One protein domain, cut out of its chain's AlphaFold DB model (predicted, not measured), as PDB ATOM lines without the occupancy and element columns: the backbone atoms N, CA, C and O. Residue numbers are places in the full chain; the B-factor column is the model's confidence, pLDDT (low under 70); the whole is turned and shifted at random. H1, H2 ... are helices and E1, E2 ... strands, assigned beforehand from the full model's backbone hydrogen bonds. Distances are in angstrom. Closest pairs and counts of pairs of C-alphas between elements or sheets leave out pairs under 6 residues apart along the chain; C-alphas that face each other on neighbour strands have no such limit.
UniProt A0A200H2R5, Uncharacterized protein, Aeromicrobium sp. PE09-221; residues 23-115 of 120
ATOM      1  N   THR A  23     162.481 128.089 107.475       91.31
ATOM      2  CA  THR A  23     162.817 128.162 106.043       91.31
ATOM      3  C   THR A  23     162.321 129.467 105.420       91.31
ATOM      4  O   THR A  23     163.051 130.111 104.673       91.31
ATOM      5  N   ALA A  24     161.104 129.898 105.764       90.00
ATOM      6  CA  ALA A  24     160.534 131.159 105.292       90.00
ATOM      7  C   ALA A  24     161.129 132.403 105.981       90.00
ATOM      8  O   ALA A  24     160.752 133.525 105.644       90.00
ATOM      9  N   GLY A  25     162.008 132.232 106.977       88.06
ATOM     10  CA  GLY A  25     162.543 133.332 107.785       88.06
ATOM     11  C   GLY A  25     161.495 134.033 108.660       88.06
ATOM     12  O   GLY A  25     161.740 135.136 109.146       88.06
ATOM     13  N   ALA A  26     160.330 133.412 108.865       89.88
ATOM     14  CA  ALA A  26     159.236 133.947 109.675       89.88
ATOM     15  C   ALA A  26     159.514 133.848 111.186       89.88
ATOM     16  O   ALA A  26     158.928 134.588 111.976       89.88
ATOM     17  N   VAL A  27     160.432 132.962 111.583       92.94
ATOM     18  CA  VAL A  27     160.825 132.734 112.976       92.94
ATOM     19  C   VAL A  27     162.336 132.861 113.149       92.94
ATOM     20  O   VAL A  27     163.123 132.497 112.274       92.94
ATOM     21  N   ARG A  28     162.756 133.367 114.309       93.62
ATOM     22  CA  ARG A  28     164.158 133.389 114.735       93.62
ATOM     23  C   ARG A  28     164.364 132.380 115.855       93.62
ATOM     24  O   ARG A  28     163.614 132.363 116.831       93.62
ATOM     25  N   LEU A  29     165.407 131.570 115.717       95.06
ATOM     26  CA  LEU A  29     165.773 130.546 116.685       95.06
ATOM     27  C   LEU A  29     166.737 131.123 117.716       95.06
ATOM     28  O   LEU A  29     167.665 131.862 117.371       95.06
ATOM     29  N   PHE A  30     166.554 130.755 118.979       95.12
ATOM     30  CA  PHE A  30     167.387 131.229 120.073       95.12
ATOM     31  C   PHE A  30     167.837 130.100 120.991       95.12
ATOM     32  O   PHE A  30     167.131 129.122 121.211       95.12
ATOM     33  N   ARG A  31     169.010 130.301 121.585       92.31
ATOM     34  CA  ARG A  31     169.466 129.602 122.784       92.31
ATOM     35  C   ARG A  31     169.462 130.569 123.955       92.31
ATOM     36  O   ARG A  31     170.095 131.624 123.866       92.31
ATOM     37  N   GLN A  32     168.815 130.201 125.050       93.00
ATOM     38  CA  GLN A  32     168.860 130.959 126.293       93.00
ATOM     39  C   GLN A  32     170.104 130.571 127.098       93.00
ATOM     40  O   GLN A  32     170.389 129.395 127.308       93.00
ATOM     41  N   ARG A  33     170.906 131.556 127.505       91.62
ATOM     42  CA  ARG A  33     172.103 131.364 128.340       91.62
ATOM     43  C   ARG A  33     171.724 131.329 129.825       91.62
ATOM     44  O   ARG A  33     170.664 131.818 130.194       91.62
ATOM     45  N   LYS A  34     172.640 130.861 130.688       89.44
ATOM     46  CA  LYS A  34     172.458 130.821 132.159       89.44
ATOM     47  C   LYS A  34     172.045 132.164 132.770       89.44
ATOM     48  O   LYS A  34     171.296 132.201 133.730       89.44
ATOM     49  N   ASN A  35     172.527 133.272 132.207       89.19
ATOM     50  CA  ASN A  35     172.191 134.627 132.650       89.19
ATOM     51  C   ASN A  35     170.863 135.158 132.062       89.19
ATOM     52  O   ASN A  35     170.628 136.361 132.089       89.19
ATOM     53  N   GLY A  36     170.048 134.303 131.438       87.75
ATOM     54  CA  GLY A  36     168.770 134.659 130.819       87.75
ATOM     55  C   GLY A  36     168.873 135.297 129.430       87.75
ATOM     56  O   GLY A  36     167.857 135.442 128.755       87.75
ATOM     57  N   THR A  37     170.074 135.649 128.955       93.25
ATOM     58  CA  THR A  37     170.236 136.299 127.642       93.25
ATOM     59  C   THR A  37     170.036 135.325 126.482       93.25
ATOM     60  O   THR A  37     170.433 134.159 126.549       93.25
ATOM     61  N   LEU A  38     169.456 135.812 125.382       93.12
ATOM     62  CA  LEU A  38     169.212 135.017 124.180       93.12
ATOM     63  C   LEU A  38     170.344 135.183 123.165       93.12
ATOM     64  O   LEU A  38     170.723 136.293 122.792       93.12
ATOM     65  N   ARG A  39     170.858 134.062 122.664       92.81
ATOM     66  CA  ARG A  39     171.762 134.019 121.514       92.81
ATOM     67  C   ARG A  39     170.995 133.508 120.305       92.81
ATOM     68  O   ARG A  39     170.490 132.393 120.346       92.81
ATOM     69  N   SER A  40     170.963 134.292 119.231       93.75
ATOM     70  CA  SER A  40     170.386 133.840 117.963       93.75
ATOM     71  C   SER A  40     171.174 132.649 117.417       93.75
ATOM     72  O   SER A  40     172.410 132.670 117.405       93.75
ATOM     73  N   LEU A  41     170.448 131.640 116.956       92.69
ATOM     74  CA  LEU A  41     170.970 130.494 116.229       92.69
ATOM     75  C   LEU A  41     170.546 130.618 114.759       92.69
ATOM     76  O   LEU A  41     169.374 130.898 114.499       92.69
ATOM     77  N   PRO A  42     171.468 130.474 113.798       92.88
ATOM     78  CA  PRO A  42     171.104 130.468 112.390       92.88
ATOM     79  C   PRO A  42     170.460 129.125 112.021       92.88
ATOM     80  O   PRO A  42     170.930 128.071 112.449       92.88
ATOM     81  N   TYR A  43     169.409 129.171 111.207       94.31
ATOM     82  CA  TYR A  43     168.853 127.988 110.557       94.31
ATOM     83  C   TYR A  43     169.502 127.827 109.182       94.31
ATOM     84  O   TYR A  43     169.453 128.748 108.366       94.31
ATOM     85  N   LEU A  44     170.125 126.675 108.933       94.25
ATOM     86  CA  LEU A  44     170.687 126.343 107.626       94.25
ATOM     87  C   LEU A  44     169.599 125.675 106.790       94.25
ATOM     88  O   LEU A  44     169.388 124.464 106.897       94.25
ATOM     89  N   SER A  45     168.890 126.465 105.985       92.00
ATOM     90  CA  SER A  45     167.800 125.948 105.160       92.00
ATOM     91  C   SER A  45     168.321 124.953 104.114       92.00
ATOM     92  O   SER A  45     169.412 125.166 103.559       92.00
ATOM     93  N   PRO A  46     167.554 123.895 103.798       89.94
ATOM     94  CA  PRO A  46     167.881 122.986 102.704       89.94
ATOM     95  C   PRO A  46     168.144 123.744 101.397       89.94
ATOM     96  O   PRO A  46     167.429 124.690 101.066       89.94
ATOM     97  N   GLY A  47     169.192 123.347 100.672       88.62
ATOM     98  CA  GLY A  47     169.581 123.961  99.398       88.62
ATOM     99  C   GLY A  47     170.291 125.317  99.492       88.62
ATOM    100  O   GLY A  47     170.620 125.884  98.457       88.62
ATOM    101  N   SER A  48     170.545 125.852 100.693       93.00
ATOM    102  CA  SER A  48     171.392 127.044 100.843       93.00
ATOM    103  C   SER A  48     172.880 126.704 100.709       93.00
ATOM    104  O   SER A  48     173.325 125.658 101.178       93.00
ATOM    105  N   ASP A  49     173.684 127.623 100.165       94.50
ATOM    106  CA  ASP A  49     175.141 127.433 100.049       94.50
ATOM    107  C   ASP A  49     175.800 127.159 101.408       94.50
ATOM    108  O   ASP A  49     176.695 126.322 101.531       94.50
ATOM    109  N   GLN A  50     175.316 127.830 102.459       93.38
ATOM    110  CA  GLN A  50     175.800 127.630 103.824       93.38
ATOM    111  C   GLN A  50     175.519 126.209 104.329       93.38
ATOM    112  O   GLN A  50     176.359 125.636 105.024       93.38
ATOM    113  N   ARG A  51     174.362 125.630 103.972       95.06
ATOM    114  CA  ARG A  51     174.040 124.230 104.269       95.06
ATOM    115  C   ARG A  51     174.982 123.295 103.523       95.06
ATOM    116  O   ARG A  51     175.609 122.466 104.171       95.06
ATOM    117  N   THR A  52     175.154 123.482 102.218       96.38
ATOM    118  CA  THR A  52     176.043 122.654 101.390       96.38
ATOM    119  C   THR A  52     177.469 122.625 101.944       96.38
ATOM    120  O   THR A  52     178.083 121.566 102.065       96.38
ATOM    121  N   GLN A  53     177.998 123.781 102.350       95.38
ATOM    122  CA  GLN A  53     179.323 123.860 102.966       95.38
ATOM    123  C   GLN A  53     179.379 123.145 104.322       95.38
ATOM    124  O   GLN A  53     180.352 122.448 104.613       95.38
ATOM    125  N   ALA A  54     178.356 123.305 105.162       96.69
ATOM    126  CA  ALA A  54     178.292 122.628 106.453       96.69
ATOM    127  C   ALA A  54     178.185 121.103 106.304       96.69
ATOM    128  O   ALA A  54     178.840 120.378 107.051       96.69
ATOM    129  N   GLU A  55     177.425 120.617 105.321       97.44
ATOM    130  CA  GLU A  55     177.308 119.195 104.976       97.44
ATOM    131  C   GLU A  55     178.644 118.630 104.481       97.44
ATOM    132  O   GLU A  55     179.062 117.566 104.933       97.44
ATOM    133  N   ALA A  56     179.375 119.370 103.643       96.88
ATOM    134  CA  ALA A  56     180.718 118.975 103.218       96.88
ATOM    135  C   ALA A  56     181.696 118.872 104.404       96.88
ATOM    136  O   ALA A  56     182.460 117.911 104.504       96.88
ATOM    137  N   VAL A  57     181.651 119.832 105.335       97.38
ATOM    138  CA  VAL A  57     182.447 119.795 106.574       97.38
ATOM    139  C   VAL A  57     182.063 118.600 107.453       97.38
ATOM    140  O   VAL A  57     182.951 117.924 107.979       97.38
ATOM    141  N   ALA A  58     180.768 118.317 107.613       96.56
ATOM    142  CA  ALA A  58     180.288 117.171 108.384       96.56
ATOM    143  C   ALA A  58     180.749 115.844 107.763       96.56
ATOM    144  O   ALA A  58     181.327 115.016 108.461       96.56
ATOM    145  N   ALA A  59     180.657 115.698 106.439       97.12
ATOM    146  CA  ALA A  59     181.131 114.507 105.737       97.12
ATOM    147  C   ALA A  59     182.644 114.260 105.919       97.12
ATOM    148  O   ALA A  59     183.079 113.112 105.986       97.12
ATOM    149  N   ARG A  60     183.469 115.315 106.014       97.50
ATOM    150  CA  ARG A  60     184.903 115.187 106.351       97.50
ATOM    151  C   ARG A  60     185.115 114.723 107.793       97.50
ATOM    152  O   ARG A  60     185.961 113.870 108.050       97.50
ATOM    153  N   ARG A  61     184.318 115.237 108.736       96.81
ATOM    154  CA  ARG A  61     184.339 114.777 110.136       96.81
ATOM    155  C   ARG A  61     183.951 113.310 110.267       96.81
ATOM    156  O   ARG A  61     184.613 112.603 111.021       96.81
ATOM    157  N   ASP A  62     182.949 112.857 109.520       95.75
ATOM    158  CA  ASP A  62     182.496 111.460 109.526       95.75
ATOM    159  C   ASP A  62     183.560 110.504 108.968       95.75
ATOM    160  O   ASP A  62     183.667 109.360 109.402       95.75
ATOM    161  N   LYS A  63     184.427 110.994 108.071       96.44
ATOM    162  CA  LYS A  63     185.624 110.279 107.591       96.44
ATOM    163  C   LYS A  63     186.780 110.257 108.602       96.44
ATOM    164  O   LYS A  63     187.817 109.662 108.322       96.44
ATOM    165  N   GLY A  64     186.626 110.895 109.763       97.00
ATOM    166  CA  GLY A  64     187.607 110.902 110.848       97.00
ATOM    167  C   GLY A  64     188.560 112.100 110.861       97.00
ATOM    168  O   GLY A  64     189.373 112.216 111.779       97.00
ATOM    169  N   GLU A  65     188.460 113.030 109.907       97.25
ATOM    170  CA  GLU A  65     189.318 114.219 109.886       97.25
ATOM    171  C   GLU A  65     189.059 115.120 111.095       97.25
ATOM    172  O   GLU A  65     187.920 115.277 111.530       97.25
ATOM    173  N   THR A  66     190.090 115.758 111.654       97.31
ATOM    174  CA  THR A  66     189.911 116.644 112.815       97.31
ATOM    175  C   THR A  66     189.354 118.009 112.410       97.31
ATOM    176  O   THR A  66     189.593 118.503 111.312       97.31
ATOM    177  N   ALA A  67     188.646 118.677 113.326       96.12
ATOM    178  CA  ALA A  67     188.177 120.045 113.084       96.12
ATOM    179  C   ALA A  67     189.327 121.050 112.867       96.12
ATOM    180  O   ALA A  67     189.088 122.090 112.265       96.12
ATOM    181  N   ALA A  68     190.534 120.755 113.367       97.50
ATOM    182  CA  ALA A  68     191.732 121.553 113.112       97.50
ATOM    183  C   ALA A  68     192.203 121.384 111.663       97.50
ATOM    184  O   ALA A  68     192.268 122.370 110.946       97.50
ATOM    185  N   SER A  69     192.368 120.139 111.201       97.88
ATOM    186  CA  SER A  69     192.750 119.845 109.811       97.88
ATOM    187  C   SER A  69     191.783 120.470 108.804       97.88
ATOM    188  O   SER A  69     192.199 121.144 107.873       97.88
ATOM    189  N   ILE A  70     190.475 120.310 109.025       97.62
ATOM    190  CA  ILE A  70     189.454 120.889 108.139       97.62
ATOM    191  C   ILE A  70     189.519 122.424 108.151       97.62
ATOM    192  O   ILE A  70     189.291 123.056 107.123       97.62
ATOM    193  N   ALA A  71     189.781 123.027 109.314       97.69
ATOM    194  CA  ALA A  71     189.901 124.475 109.444       97.69
ATOM    195  C   ALA A  71     191.110 125.001 108.664       97.69
ATOM    196  O   ALA A  71     190.953 125.955 107.906       97.69
ATOM    197  N   ASP A  72     192.259 124.339 108.791       97.62
ATOM    198  CA  ASP A  72     193.484 124.693 108.076       97.62
ATOM    199  C   ASP A  72     193.288 124.559 106.556       97.62
ATOM    200  O   ASP A  72     193.540 125.510 105.815       97.62
ATOM    201  N   ASP A  73     192.722 123.440 106.092       97.44
ATOM    202  CA  ASP A  73     192.504 123.182 104.660       97.44
ATOM    203  C   ASP A  73     191.518 124.157 104.007       97.44
ATOM    204  O   ASP A  73     191.641 124.488 102.828       97.44
ATOM    205  N   LEU A  74     190.507 124.604 104.757       96.38
ATOM    206  CA  LEU A  74     189.502 125.553 104.271       96.38
ATOM    207  C   LEU A  74     189.879 127.015 104.551       96.38
ATOM    208  O   LEU A  74     189.107 127.908 104.201       96.38
ATOM    209  N   ASN A  75     191.029 127.270 105.185       97.06
ATOM    210  CA  ASN A  75     191.441 128.587 105.674       97.06
ATOM    211  C   ASN A  75     190.351 129.267 106.536       97.06
ATOM    212  O   ASN A  75     190.009 130.442 106.374       97.06
ATOM    213  N   LEU A  76     189.756 128.492 107.442       96.94
ATOM    214  CA  LEU A  76     188.727 128.917 108.387       96.94
ATOM    215  C   LEU A  76     189.241 128.804 109.822       96.94
ATOM    216  O   LEU A  76     190.205 128.114 110.119       96.94
ATOM    217  N   SER A  77     188.543 129.434 110.768       97.88
ATOM    218  CA  SER A  77     188.808 129.167 112.184       97.88
ATOM    219  C   SER A  77     188.201 127.826 112.616       97.88
ATOM    220  O   SER A  77     187.088 127.477 112.209       97.88
ATOM    221  N   ILE A  78     188.852 127.129 113.553       97.44
ATOM    222  CA  ILE A  78     188.302 125.922 114.205       97.44
ATOM    223  C   ILE A  78     186.906 126.198 114.787       97.44
ATOM    224  O   ILE A  78     186.005 125.356 114.736       97.44
ATOM    225  N   ALA A  79     186.695 127.401 115.332       96.50
ATOM    226  CA  ALA A  79     185.403 127.813 115.868       96.50
ATOM    227  C   ALA A  79     184.322 127.902 114.779       96.50
ATOM    228  O   ALA A  79     183.171 127.561 115.046       96.50
ATOM    229  N   THR A  80     184.676 128.337 113.570       95.94
ATOM    230  CA  THR A  80     183.772 128.371 112.414       95.94
ATOM    231  C   THR A  80     183.376 126.957 112.007       95.94
ATOM    232  O   THR A  80     182.183 126.675 111.938       95.94
ATOM    233  N   VAL A  81     184.345 126.049 111.856       96.94
ATOM    234  CA  VAL A  81     184.098 124.634 111.516       96.94
ATOM    235  C   VAL A  81     183.151 123.982 112.525       96.94
ATOM    236  O   VAL A  81     182.136 123.395 112.152       96.94
ATOM    237  N   ARG A  82     183.413 124.161 113.827       95.81
ATOM    238  CA  ARG A  82     182.530 123.657 114.892       95.81
ATOM    239  C   ARG A  82     181.117 124.233 114.790       95.81
ATOM    240  O   ARG A  82     180.152 123.490 114.922       95.81
ATOM    241  N   ARG A  83     180.985 125.540 114.535       94.56
ATOM    242  CA  ARG A  83     179.675 126.191 114.365       94.56
ATOM    243  C   ARG A  83     178.915 125.639 113.164       94.56
ATOM    244  O   ARG A  83     177.716 125.446 113.290       94.56
ATOM    245  N   MET A  84     179.582 125.382 112.039       96.06
ATOM    246  CA  MET A  84     178.944 124.800 110.851       96.06
ATOM    247  C   MET A  84     178.308 123.449 111.184       96.06
ATOM    248  O   MET A  84     177.123 123.264 110.929       96.06
ATOM    249  N   ILE A  85     179.051 122.568 111.861       95.44
ATOM    250  CA  ILE A  85     178.558 121.251 112.297       95.44
ATOM    251  C   ILE A  85     177.375 121.402 113.262       95.44
ATOM    252  O   ILE A  85     176.335 120.781 113.071       95.44
ATOM    253  N   THR A  86     177.499 122.253 114.287       94.50
ATOM    254  CA  THR A  86     176.419 122.461 115.266       94.50
ATOM    255  C   THR A  86     175.155 123.042 114.631       94.50
ATOM    256  O   THR A  86     174.053 122.629 114.978       94.50
ATOM    257  N   ASN A  87     175.291 123.994 113.706       94.81
ATOM    258  CA  ASN A  87     174.147 124.604 113.030       94.81
ATOM    259  C   ASN A  87     173.483 123.629 112.048       94.81
ATOM    260  O   ASN A  87     172.263 123.666 111.901       94.81
ATOM    261  N   LEU A  88     174.265 122.762 111.396       96.12
ATOM    262  CA  LEU A  88     173.729 121.698 110.551       96.12
ATOM    263  C   LEU A  88     172.918 120.702 111.377       96.12
ATOM    264  O   LEU A  88     171.781 120.416 111.017       96.12
ATOM    265  N   LEU A  89     173.471 120.248 112.507       95.19
ATOM    266  CA  LEU A  89     172.765 119.357 113.426       95.19
ATOM    267  C   LEU A  89     171.443 119.987 113.874       95.19
ATOM    268  O   LEU A  89     170.396 119.379 113.710       95.19
ATOM    269  N   LEU A  90     171.466 121.238 114.342       94.56
ATOM    270  CA  LEU A  90     170.250 121.967 114.720       94.56
ATOM    271  C   LEU A  90     169.205 121.987 113.594       94.56
ATOM    272  O   LEU A  90     168.017 121.792 113.842       94.56
ATOM    273  N   ALA A  91     169.632 122.255 112.362       94.81
ATOM    274  CA  ALA A  91     168.718 122.317 111.232       94.81
ATOM    275  C   ALA A  91     168.085 120.945 110.935       94.81
ATOM    276  O   ALA A  91     166.878 120.873 110.711       94.81
ATOM    277  N   GLN A  92     168.867 119.864 111.028       94.94
ATOM    278  CA  GLN A  92     168.378 118.487 110.910       94.94
ATOM    279  C   GLN A  92     167.401 118.125 112.039       94.94
ATOM    280  O   GLN A  92     166.345 117.568 111.767       94.94
ATOM    281  N   GLN A  93     167.682 118.509 113.288       94.12
ATOM    282  CA  GLN A  93     166.777 118.278 114.424       94.12
ATOM    283  C   GLN A  93     165.415 118.956 114.223       94.12
ATOM    284  O   GLN A  93     164.365 118.366 114.473       94.12
ATOM    285  N   ILE A  94     165.415 120.198 113.725       93.75
ATOM    286  CA  ILE A  94     164.181 120.925 113.387       93.75
ATOM    287  C   ILE A  94     163.418 120.220 112.264       93.75
ATOM    288  O   ILE A  94     162.193 120.129 112.313       93.75
ATOM    289  N   GLU A  95     164.125 119.711 111.257       92.81
ATOM    290  CA  GLU A  95     163.527 118.978 110.138       92.81
ATOM    291  C   GLU A  95     162.947 117.625 110.547       92.81
ATOM    292  O   GLU A  95     161.904 117.240 110.021       92.81
ATOM    293  N   ASN A  96     163.582 116.954 111.506       92.62
ATOM    294  CA  ASN A  96     163.114 115.705 112.103       92.62
ATOM    295  C   ASN A  96     161.954 115.916 113.088       92.62
ATOM    296  O   ASN A  96     161.351 114.948 113.544       92.62
ATOM    297  N   GLY A  97     161.626 117.171 113.416       89.94
ATOM    298  CA  GLY A  97     160.535 117.516 114.322       89.94
ATOM    299  C   GLY A  97     160.890 117.447 115.809       89.94
ATOM    300  O   GLY A  97     159.986 117.546 116.631       89.94
ATOM    301  N   GLU A  98     162.173 117.352 116.174       92.12
ATOM    302  CA  GLU A  98     162.630 117.265 117.578       92.12
ATOM    303  C   GLU A  98     162.268 118.502 118.420       92.12
ATOM    304  O   GLU A  98     162.287 118.439 119.643       92.12
ATOM    305  N   HIS A  99     161.931 119.620 117.767       90.94
ATOM    306  CA  HIS A  99     161.542 120.886 118.405       90.94
ATOM    307  C   HIS A  99     160.140 121.349 117.995       90.94
ATOM    308  O   HIS A  99     159.829 122.539 118.076       90.94
ATOM    309  N   ALA A 100     159.309 120.446 117.464       87.62
ATOM    310  CA  ALA A 100     157.981 120.793 116.955       87.62
ATOM    311  C   ALA A 100     157.030 121.286 118.059       87.62
ATOM    312  O   ALA A 100     156.196 122.150 117.807       87.62
ATOM    313  N   ASP A 101     157.192 120.774 119.277       90.31
ATOM    314  CA  ASP A 101     156.474 121.166 120.492       90.31
ATOM    315  C   ASP A 101     156.789 122.600 120.950       90.31
ATOM    316  O   ASP A 101     155.981 123.231 121.629       90.31
ATOM    317  N   ARG A 102     157.945 123.142 120.547       89.44
ATOM    318  CA  ARG A 102     158.414 124.478 120.941       89.44
ATOM    319  C   ARG A 102     157.874 125.616 120.077       89.44
ATOM    320  O   ARG A 102     158.235 126.764 120.321       89.44
ATOM    321  N   TYR A 103     157.095 125.310 119.042       91.31
ATOM    322  CA  TYR A 103     156.603 126.297 118.085       91.31
ATOM    323  C   TYR A 103     155.085 126.302 118.011       91.31
ATOM    324  O   TYR A 103     154.458 125.302 117.665       91.31
ATOM    325  N   THR A 104     154.512 127.483 118.212       91.31
ATOM    326  CA  THR A 104     153.103 127.744 117.916       91.31
ATOM    327  C   THR A 104     152.983 128.541 116.612       91.31
ATOM    328  O   THR A 104     153.703 129.529 116.433       91.31
ATOM    329  N   PRO A 105     152.066 128.184 115.686       90.06
ATOM    330  CA  PRO A 105     151.869 128.936 114.449       90.06
ATOM    331  C   PRO A 105     151.666 130.440 114.683       90.06
ATOM    332  O   PRO A 105     150.741 130.855 115.379       90.06
ATOM    333  N   GLY A 106     152.523 131.258 114.066       86.38
ATOM    334  CA  GLY A 106     152.511 132.722 114.206       86.38
ATOM    335  C   GLY A 106     153.555 133.281 115.177       86.38
ATOM    336  O   GLY A 106     153.746 134.498 115.225       86.38
ATOM    337  N   GLU A 107     154.279 132.430 115.906       90.19
ATOM    338  CA  GLU A 107     155.418 132.863 116.711       90.19
ATOM    339  C   GLU A 107     156.591 133.325 115.843       90.19
ATOM    340  O   GLU A 107     156.959 132.712 114.843       90.19
ATOM    341  N   THR A 108     157.227 134.416 116.268       90.81
ATOM    342  CA  THR A 108     158.390 135.001 115.576       90.81
ATOM    343  C   THR A 108     159.713 134.685 116.271       90.81
ATOM    344  O   THR A 108     160.789 134.947 115.726       90.81
ATOM    345  N   LYS A 109     159.661 134.127 117.485       93.31
ATOM    346  CA  LYS A 109     160.824 133.779 118.303       93.31
ATOM    347  C   LYS A 109     160.584 132.434 118.967       93.31
ATOM    348  O   LYS A 109     159.597 132.295 119.674       93.31
ATOM    349  N   VAL A 110     161.518 131.508 118.794       93.50
ATOM    350  CA  VAL A 110     161.468 130.180 119.417       93.50
ATOM    351  C   VAL A 110     162.775 129.918 120.153       93.50
ATOM    352  O   VAL A 110     163.861 130.161 119.618       93.50
ATOM    353  N   VAL A 111     162.680 129.429 121.391       93.12
ATOM    354  CA  VAL A 111     163.838 129.061 122.217       93.12
ATOM    355  C   VAL A 111     164.067 127.554 122.120       93.12
ATOM    356  O   VAL A 111     163.328 126.758 122.688       93.12
ATOM    357  N   ILE A 112     165.114 127.162 121.399       91.44
ATOM    358  CA  ILE A 112     165.416 125.763 121.061       91.44
ATOM    359  C   ILE A 112     166.254 125.060 122.139       91.44
ATOM    360  O   ILE A 112     166.286 123.841 122.218       91.44
ATOM    361  N   SER A 113     166.958 125.810 122.989       87.19
ATOM    362  CA  SER A 113     167.703 125.232 124.116       87.19
ATOM    363  C   SER A 113     167.953 126.251 125.221       87.19
ATOM    364  O   SER A 113     168.122 127.447 124.949       87.19
ATOM    365  N   THR A 114     168.058 125.757 126.453       86.31
ATOM    366  CA  THR A 114     168.369 126.541 127.654       86.31
ATOM    367  C   THR A 114     169.643 125.994 128.289       86.31
ATOM    368  O   THR A 114     169.743 124.816 128.619       86.31
ATOM    369  N   VAL A 115     170.670 126.833 128.453       77.81
ATOM    370  CA  VAL A 115     171.925 126.417 129.099       77.81
ATOM    371  C   VAL A 115     171.655 126.163 130.585       77.81
ATOM    372  O   VAL A 115     171.604 127.115 131.359       77.81
TER     373      VAL A 115
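This is residues 23 to 115 of the 120 residues of an uncharacterized protein of Aeromicrobium sp. PE09-221 (UniProt A0A200H2R5). A small twisted three-stranded sheet lies at one end and a cluster of three crossed helices at the other, with the long helix H3 running from the cluster back toward the sheet. H2 packs on the first residues of H3, 78 to 82, away from the sheet, and H1 crosses H3 at residues 81 to 88, a stretch that overlaps residues 83 to 94, with which H3 grazes the sheet. The 93 printed residues hold E1, E2, H1, H2, H3 and E3 in that order, class mixed; the sheet, order E2, E1, E3, is mixed. The whole is only just compact, close to loose, with a radius of gyration of the C-alphas of 14.5 A and spans of 42 by 32 by 19 A.

E1, residues 28 to 32, begins at C-alpha 28 (164.158, 133.389, 114.735) and E2 is residues 38 to 41. H1, residues 49 to 62, measures 20.0 A; H2 is residues 67 to 73. H3, residues 78 to 95, measures 26.0 A. E3, residues 109 to 114, measures 14.0 A and ends at C-alpha 114 (168.369, 126.541, 127.654).

E1 and E2 form an antiparallel hairpin, with N 39 and O 31 2.8 A apart. E1 and E3 are parallel, with N 30 and O 110 2.8 A apart. The sheet is only just strongly twisted, its C-alphas up to 4.4 A off the best plane. H3 is on the sheet but only grazes it, with residues 83 to 94. With residues 81 to 88 alone H3 touches H1, about perpendicular at 76 degrees; the closest C-alphas, of Ala 54 and Met 84, are 4.9 A apart. With residues 78 to 82 alone it touches H2, a steep tilt of 65 degrees, opposite ways; the closest C-alphas, of Ala 71 and Ile 78, are 5.2 A apart. H1, with residues 57 to 61 alone, and H2 only just touch, with 3 pairs of C-alphas within 8 A, the closest those of Arg 61 and Ala 67 at 7.2 A. In H1, H2 and H3 every O i to N i+4 pair is within hydrogen-bond range.

The two C-alphas farthest apart, of Ser 69 and Gly 106, are 42.5 A apart. The printed part has no cut. The link from H3 to E3 is long, residues 96 to 108. No printed residue is under 70 in pLDDT.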